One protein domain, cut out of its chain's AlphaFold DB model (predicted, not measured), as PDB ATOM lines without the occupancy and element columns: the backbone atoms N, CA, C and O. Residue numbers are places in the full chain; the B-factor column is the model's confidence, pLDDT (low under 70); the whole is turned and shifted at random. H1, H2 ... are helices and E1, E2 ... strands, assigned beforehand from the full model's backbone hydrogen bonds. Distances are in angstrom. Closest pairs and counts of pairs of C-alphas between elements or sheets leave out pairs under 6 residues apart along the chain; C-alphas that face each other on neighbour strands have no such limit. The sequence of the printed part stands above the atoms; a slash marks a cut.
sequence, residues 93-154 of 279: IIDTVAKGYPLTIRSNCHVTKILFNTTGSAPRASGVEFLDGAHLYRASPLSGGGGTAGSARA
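AT A GLANCE: This is residues 93 to 154 of the 279 residues of an uncharacterized protein of Rachicladosporium antarcticum (UniProt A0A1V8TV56). A strongly twisted ribbon of three strands, E1, E2 and E3, has no helix on it; the short helix H1 is set off from it beyond residues 99 to 108. The 62 printed residues run H1 E1 E2 E3, mostly strand, with under half in named elements. The sheet E1 E2 E3 is a meander, each strand the antiparallel neighbour of the one before. The whole is loose, radius of gyration of the C-alphas 14.9 A, spanning 42 by 35 by 18 A.

HOW THE PARTS SIT: E2, residues 124 to 132, forms hairpins with E1, residues 109 to 117, and E3, residues 148 to 153. Within hydrogen-bond range are N 110 and O 131, 2.8 A, and N 130 and O 150, 2.9 A. E1 bends by 59 degrees at residue 112. H1, residues 93 to 98, with every O i to N i+4 pair within range, is apart from E2 and E3.

IN THESE COORDINATES: H1 begins at C-alpha 93 (177.293, 253.324, 78.441). E1 is 22.7 A long, E2 24.5 A. E3 ends at C-alpha 153 (170.802, 243.221, 95.607).

THE WHOLE: The printed part has no cut. The link E2 to E3 is long, 15 residues. Residue 154 is under 70 in pLDDT.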
ATOM      1  N   ILE A  93     177.067 254.201  77.288       93.56
ATOM      2  CA  ILE A  93     177.293 253.324  78.441       93.56
ATOM      3  C   ILE A  93     178.798 253.090  78.637       93.56
ATOM      4  O   ILE A  93     179.301 253.293  79.742       93.56
ATOM      5  N   ILE A  94     179.517 252.731  77.568       93.38
ATOM      6  CA  ILE A  94     180.965 252.474  77.607       93.38
ATOM      7  C   ILE A  94     181.726 253.726  78.051       93.38
ATOM      8  O   ILE A  94     182.515 253.655  78.991       93.38
ATOM      9  N   ASP A  95     181.424 254.884  77.462       93.44
ATOM     10  CA  ASP A  95     182.033 256.167  77.828       93.44
ATOM     11  C   ASP A  95     181.792 256.532  79.295       93.44
ATOM     12  O   ASP A  95     182.624 257.169  79.938       93.44
ATOM     13  N   THR A  96     180.630 256.165  79.838       93.25
ATOM     14  CA  THR A  96     180.280 256.442  81.236       93.25
ATOM     15  C   THR A  96     181.114 255.586  82.187       93.25
ATOM     16  O   THR A  96     181.620 256.109  83.176       93.25
ATOM     17  N   VAL A  97     181.332 254.308  81.862       92.88
ATOM     18  CA  VAL A  97     182.259 253.448  82.617       92.88
ATOM     19  C   VAL A  97     183.694 253.958  82.502       92.88
ATOM     20  O   VAL A  97     184.369 254.105  83.515       92.88
ATOM     21  N   ALA A  98     184.142 254.303  81.292       95.31
ATOM     22  CA  ALA A  98     185.494 254.808  81.050       95.31
ATOM     23  C   ALA A  98     185.793 256.112  81.814       95.31
ATOM     24  O   ALA A  98     186.922 256.341  82.237       95.31
ATOM     25  N   LYS A  99     184.774 256.948  82.049       96.50
ATOM     26  CA  LYS A  99     184.868 258.173  82.864       96.50
ATOM     27  C   LYS A  99     184.888 257.920  84.378       96.50
ATOM     28  O   LYS A  99     184.910 258.882  85.141       96.50
ATOM     29  N   GLY A 100     184.856 256.664  84.826       95.38
ATOM     30  CA  GLY A 100     184.943 256.303  86.243       95.38
ATOM     31  C   GLY A 100     183.657 256.532  87.039       95.38
ATOM     32  O   GLY A 100     183.693 256.545  88.268       95.38
ATOM     33  N   TYR A 101     182.510 256.711  86.373       92.38
ATOM     34  CA  TYR A 101     181.228 256.714  87.079       92.38
ATOM     35  C   TYR A 101     180.979 255.336  87.716       92.38
ATOM     36  O   TYR A 101     181.421 254.326  87.164       92.38
ATOM     37  N   PRO A 102     180.234 255.256  88.836       86.00
ATOM     38  CA  PRO A 102     179.949 254.004  89.539       86.00
ATOM     39  C   PRO A 102     178.901 253.158  88.789       86.00
ATOM     40  O   PRO A 102     177.816 252.876  89.293       86.00
ATOM     41  N   LEU A 103     179.216 252.779  87.550       84.12
ATOM     42  CA  LEU A 103     178.401 251.960  86.666       84.12
ATOM     43  C   LEU A 103     179.112 250.628  86.429       84.12
ATOM     44  O   LEU A 103     180.210 250.584  85.883       84.12
ATOM     45  N   THR A 104     178.469 249.531  86.821       83.94
ATOM     46  CA  THR A 104     178.941 248.173  86.529       83.94
ATOM     47  C   THR A 104     178.123 247.590  85.386       83.94
ATOM     48  O   THR A 104     176.894 247.599  85.439       83.94
ATOM     49  N   ILE A 105     178.797 247.062  84.363       89.31
ATOM     50  CA  ILE A 105     178.163 246.352  83.248       89.31
ATOM     51  C   ILE A 105     178.470 244.865  83.399       89.31
ATOM     52  O   ILE A 105     179.635 244.482  83.486       89.31
ATOM     53  N   ARG A 106     177.431 244.028  83.389       87.94
ATOM     54  CA  ARG A 106     177.554 242.566  83.395       87.94
ATOM     55  C   ARG A 106     176.936 242.011  82.114       87.94
ATOM     56  O   ARG A 106     175.726 241.826  82.031       87.94
ATOM     57  N   SER A 107     177.757 241.835  81.081       91.50
ATOM     58  CA  SER A 107     177.341 241.165  79.844       91.50
ATOM     59  C   SER A 107     177.225 239.654  80.064       91.50
ATOM     60  O   SER A 107     177.750 239.129  81.043       91.50
ATOM     61  N   ASN A 108     176.527 238.953  79.161       91.88
ATOM     62  CA  ASN A 108     176.274 237.509  79.281       91.88
ATOM     63  C   ASN A 108     175.642 237.129  80.628       91.88
ATOM     64  O   ASN A 108     176.015 236.136  81.235       91.88
ATOM     65  N   CYS A 109     174.705 237.942  81.108       91.88
ATOM     66  CA  CYS A 109     174.000 237.735  82.364       91.88
ATOM     67  C   CYS A 109     172.496 237.813  82.094       91.88
ATOM     68  O   CYS A 109     171.979 238.852  81.678       91.88
ATOM     69  N   HIS A 110     171.794 236.699  82.283       93.00
ATOM     70  CA  HIS A 110     170.353 236.612  82.105       93.00
ATOM     71  C   HIS A 110     169.669 236.681  83.468       93.00
ATOM     72  O   HIS A 110     169.730 235.736  84.252       93.00
ATOM     73  N   VAL A 111     169.018 237.808  83.754       90.19
ATOM     74  CA  VAL A 111     168.180 237.955  84.950       90.19
ATOM     75  C   VAL A 111     166.995 237.002  84.846       90.19
ATOM     76  O   VAL A 111     166.244 237.045  83.872       90.19
ATOM     77  N   THR A 112     166.826 236.156  85.856       88.06
ATOM     78  CA  THR A 112     165.793 235.113  85.876       88.06
ATOM     79  C   THR A 112     164.638 235.451  86.805       88.06
ATOM     80  O   THR A 112     163.519 234.985  86.586       88.06
ATOM     81  N   LYS A 113     164.882 236.253  87.849       85.00
ATOM     82  CA  LYS A 113     163.880 236.528  88.884       85.00
ATOM     83  C   LYS A 113     164.185 237.806  89.652       85.00
ATOM     84  O   LYS A 113     165.341 238.116  89.910       85.00
ATOM     85  N   ILE A 114     163.137 238.494  90.099       82.88
ATOM     86  CA  ILE A 114     163.228 239.613  91.043       82.88
ATOM     87  C   ILE A 114     163.026 239.098  92.476       82.88
ATOM     88  O   ILE A 114     162.108 238.324  92.754       82.88
ATOM     89  N   LEU A 115     163.872 239.551  93.397       83.69
ATOM     90  CA  LEU A 115     163.796 239.275  94.830       83.69
ATOM     91  C   LEU A 115     162.994 240.370  95.533       83.69
ATOM     92  O   LEU A 115     163.296 241.551  95.369       83.69
ATOM     93  N   PHE A 116     162.030 240.007  96.378       82.94
ATOM     94  CA  PHE A 116     161.190 240.967  97.100       82.94
ATOM     95  C   PHE A 116     161.377 240.869  98.613       82.94
ATOM     96  O   PHE A 116     161.357 239.781  99.181       82.94
ATOM     97  N   ASN A 117     161.485 242.025  99.264       81.31
ATOM     98  CA  ASN A 117     161.277 242.178 100.692       81.31
ATOM     99  C   ASN A 117     159.781 242.420 100.953       81.31
ATOM    100  O   ASN A 117     159.197 243.353 100.404       81.31
ATOM    101  N   THR A 118     159.168 241.590 101.795       83.44
ATOM    102  CA  THR A 118     157.736 241.644 102.127       83.44
ATOM    103  C   THR A 118     157.463 241.986 103.593       83.44
ATOM    104  O   THR A 118     156.361 241.744 104.066       83.44
ATOM    105  N   THR A 119     158.444 242.506 104.340       84.88
ATOM    106  CA  THR A 119     158.267 242.835 105.768       84.88
ATOM    107  C   THR A 119     157.499 244.140 106.006       84.88
ATOM    108  O   THR A 119     157.107 244.412 107.134       84.88
ATOM    109  N   GLY A 120     157.326 244.973 104.974       81.62
ATOM    110  CA  GLY A 120     156.579 246.233 105.038       81.62
ATOM    111  C   GLY A 120     155.127 246.108 104.562       81.62
ATOM    112  O   GLY A 120     154.681 245.044 104.143       81.62
ATOM    113  N   SER A 121     154.402 247.230 104.562       82.88
ATOM    114  CA  SER A 121     153.007 247.316 104.096       82.88
ATOM    115  C   SER A 121     152.830 247.067 102.593       82.88
ATOM    116  O   SER A 121     151.720 246.793 102.139       82.88
ATOM    117  N   ALA A 122     153.913 247.145 101.819       80.75
ATOM    118  CA  ALA A 122     153.947 246.805 100.407       80.75
ATOM    119  C   ALA A 122     155.233 246.026 100.077       80.75
ATOM    120  O   ALA A 122     156.305 246.369 100.589       80.75
ATOM    121  N   PRO A 123     155.160 245.006  99.204       80.50
ATOM    122  CA  PRO A 123     156.342 244.314  98.707       80.50
ATOM    123  C   PRO A 123     157.304 245.273  98.001       80.50
ATOM    124  O   PRO A 123     156.899 246.034  97.122       80.50
ATOM    125  N   ARG A 124     158.588 245.203  98.351       76.00
ATOM    126  CA  ARG A 124     159.650 246.035  97.775       76.00
ATOM    127  C   ARG A 124     160.675 245.170  97.055       76.00
ATOM    128  O   ARG A 124     161.248 244.270  97.662       76.00
ATOM    129  N   ALA A 125     160.937 245.452  95.781       79.50
ATOM    130  CA  ALA A 125     162.030 244.802  95.062       79.50
ATOM    131  C   ALA A 125     163.368 245.119  95.758       79.50
ATOM    132  O   ALA A 125     163.650 246.260  96.112       79.50
ATOM    133  N   SER A 126     164.164 244.083  95.995       81.81
ATOM    134  CA  SER A 126     165.383 244.110  96.817       81.81
ATOM    135  C   SER A 126     166.602 243.529  96.099       81.81
ATOM    136  O   SER A 126     167.718 243.577  96.618       81.81
ATOM    137  N   GLY A 127     166.410 242.977  94.901       79.25
ATOM    138  CA  GLY A 127     167.463 242.362  94.108       79.25
ATOM    139  C   GLY A 127     166.929 241.515  92.966       79.25
ATOM    140  O   GLY A 127     165.731 241.513  92.690       79.25
ATOM    141  N   VAL A 128     167.832 240.777  92.338       86.56
ATOM    142  CA  VAL A 128     167.556 239.817  91.276       86.56
ATOM    143  C   VAL A 128     168.401 238.556  91.452       86.56
ATOM    144  O   VAL A 128     169.526 238.619  91.950       86.56
ATOM    145  N   GLU A 129     167.863 237.420  91.021       91.75
ATOM    146  CA  GLU A 129     168.640 236.225  90.677       91.75
ATOM    147  C   GLU A 129     168.957 236.280  89.177       91.75
ATOM    148  O   GLU A 129     168.168 236.795  88.374       91.75
ATOM    149  N   PHE A 130     170.120 235.767  88.794       91.94
ATOM    150  CA  PHE A 130     170.552 235.713  87.403       91.94
ATOM    151  C   PHE A 130     171.365 234.452  87.116       91.94
ATOM    152  O   PHE A 130     171.831 233.763  88.024       91.94
ATOM    153  N   LEU A 131     171.555 234.184  85.829       94.81
ATOM    154  CA  LEU A 131     172.475 233.183  85.311       94.81
ATOM    155  C   LEU A 131     173.536 233.874  84.447       94.81
ATOM    156  O   LEU A 131     173.181 234.600  83.520       94.81
ATOM    157  N   ASP A 132     174.818 233.639  84.715       94.50
ATOM    158  CA  ASP A 132     175.905 234.061  83.826       94.50
ATOM    159  C   ASP A 132     176.205 232.992  82.780       94.50
ATOM    160  O   ASP A 132     176.416 231.826  83.106       94.50
ATOM    161  N   GLY A 133     176.255 233.399  81.520       93.88
ATOM    162  CA  GLY A 133     176.501 232.549  80.367       93.88
ATOM    163  C   GLY A 133     175.994 233.199  79.082       93.88
ATOM    164  O   GLY A 133     175.116 234.067  79.086       93.88
ATOM    165  N   ALA A 134     176.559 232.786  77.952       93.00
ATOM    166  CA  ALA A 134     176.066 233.192  76.644       93.00
ATOM    167  C   ALA A 134     174.797 232.401  76.278       93.00
ATOM    168  O   ALA A 134     174.621 231.255  76.686       93.00
ATOM    169  N   HIS A 135     173.920 233.017  75.482       92.69
ATOM    170  CA  HIS A 135     172.764 232.351  74.866       92.69
ATOM    171  C   HIS A 135     171.790 231.661  75.846       92.69
ATOM    172  O   HIS A 135     171.195 230.631  75.540       92.69
ATOM    173  N   LEU A 136     171.587 232.242  77.030       92.75
ATOM    174  CA  LEU A 136     170.683 231.687  78.046       92.75
ATOM    175  C   LEU A 136     169.201 232.021  77.809       92.75
ATOM    176  O   LEU A 136     168.318 231.374  78.365       92.75
ATOM    177  N   TYR A 137     168.907 233.039  76.996       89.62
ATOM    178  CA  TYR A 137     167.534 233.464  76.729       89.62
ATOM    179  C   TYR A 137     166.925 232.674  75.567       89.62
ATOM    180  O   TYR A 137     167.441 232.712  74.450       89.62
ATOM    181  N   ARG A 138     165.788 232.008  75.817       86.50
ATOM    182  CA  ARG A 138     165.137 231.074  74.875       86.50
ATOM    183  C   ARG A 138     164.787 231.663  73.503       86.50
ATOM    184  O   ARG A 138     164.627 230.916  72.551       86.50
ATOM    185  N   ALA A 139     164.612 232.984  73.408       83.62
ATOM    186  CA  ALA A 139     164.294 233.641  72.138       83.62
ATOM    187  C   ALA A 139     165.517 233.751  71.210       83.62
ATOM    188  O   ALA A 139     165.377 234.108  70.044       83.62
ATOM    189  N   SER A 140     166.724 233.470  71.714       85.88
ATOM    190  CA  SER A 140     167.916 233.400  70.877       85.88
ATOM    191  C   SER A 140     167.900 232.114  70.040       85.88
ATOM    192  O   SER A 140     167.717 231.032  70.604       85.88
ATOM    193  N   PRO A 141     168.188 232.183  68.728       83.44
ATOM    194  CA  PRO A 141     168.358 230.986  67.899       83.44
ATOM    195  C   PRO A 141     169.586 230.151  68.300       83.44
ATOM    196  O   PRO A 141     169.708 229.009  67.882       83.44
ATOM    197  N   LEU A 142     170.487 230.716  69.109       87.31
ATOM    198  CA  LEU A 142     171.663 230.041  69.661       87.31
ATOM    199  C   LEU A 142     171.415 229.507  71.081       87.31
ATOM    200  O   LEU A 142     172.368 229.167  71.778       87.31
ATOM    201  N   SER A 143     170.161 229.517  71.549       90.44
ATOM    202  CA  SER A 143     169.838 229.149  72.927       90.44
ATOM    203  C   SER A 143     170.197 227.700  73.264       90.44
ATOM    204  O   SER A 143     170.273 226.839  72.390       90.44
ATOM    205  N   GLY A 144     170.436 227.439  74.553       86.12
ATOM    206  CA  GLY A 144     170.859 226.123  75.056       86.12
ATOM    207  C   GLY A 144     172.156 226.146  75.868       86.12
ATOM    208  O   GLY A 144     172.634 225.092  76.281       86.12
ATOM    209  N   GLY A 145     172.729 227.329  76.116       83.81
ATOM    210  CA  GLY A 145     173.898 227.476  76.981       83.81
ATOM    211  C   GLY A 145     173.617 227.087  78.438       83.81
ATOM    212  O   GLY A 145     172.517 227.292  78.952       83.81
ATOM    213  N   GLY A 146     174.634 226.551  79.118       88.06
ATOM    214  CA  GLY A 146     174.630 226.374  80.571       88.06
ATOM    215  C   GLY A 146     174.972 227.687  81.278       88.06
ATOM    216  O   GLY A 146     175.890 228.391  80.858       88.06
ATOM    217  N   GLY A 147     174.227 228.027  82.331       92.25
ATOM    218  CA  GLY A 147     174.415 229.263  83.092       92.25
ATOM    219  C   GLY A 147     174.896 229.015  84.522       92.25
ATOM    220  O   GLY A 147     174.466 228.058  85.163       92.25
ATOM    221  N   THR A 148     175.749 229.896  85.043       95.94
ATOM    222  CA  THR A 148     176.178 229.889  86.452       95.94
ATOM    223  C   THR A 148     175.261 230.782  87.277       95.94
ATOM    224  O   THR A 148     175.112 231.963  86.972       95.94
ATOM    225  N   ALA A 149     174.642 230.236  88.323       95.19
ATOM    226  CA  ALA A 149     173.710 230.987  89.158       95.19
ATOM    227  C   ALA A 149     174.403 232.060  90.010       95.19
ATOM    228  O   ALA A 149     175.464 231.833  90.591       95.19
ATOM    229  N   GLY A 150     173.751 233.214  90.130       89.94
ATOM    230  CA  GLY A 150     174.177 234.321  90.977       89.94
ATOM    231  C   GLY A 150     173.002 235.190  91.425       89.94
ATOM    232  O   GLY A 150     171.855 234.996  91.017       89.94
ATOM    233  N   SER A 151     173.283 236.156  92.299       86.56
ATOM    234  CA  SER A 151     172.297 237.150  92.724       86.56
ATOM    235  C   SER A 151     172.938 238.515  92.958       86.56
ATOM    236  O   SER A 151     174.120 238.616  93.286       86.56
ATOM    237  N   ALA A 152     172.157 239.575  92.771       80.25
ATOM    238  CA  ALA A 152     172.553 240.951  93.042       80.25
ATOM    239  C   ALA A 152     171.437 241.655  93.815       80.25
ATOM    240  O   ALA A 152     170.264 241.519  93.473       80.25
ATOM    241  N   ARG A 153     171.779 242.419  94.856       72.75
ATOM    242  CA  ARG A 153     170.802 243.221  95.607       72.75
ATOM    243  C   ARG A 153     170.694 244.614  94.998       72.75
ATOM    244  O   ARG A 153     171.704 245.243  94.706       72.75
ATOM    245  N   ALA A 154     169.469 245.089  94.822       59.62
ATOM    246  CA  ALA A 154     169.154 246.392  94.252       59.62
ATOM    247  C   ALA A 154     168.325 247.191  95.260       59.62
ATOM    248  O   ALA A 154     167.451 246.643  95.930       59.62
TER     249      ALA A 154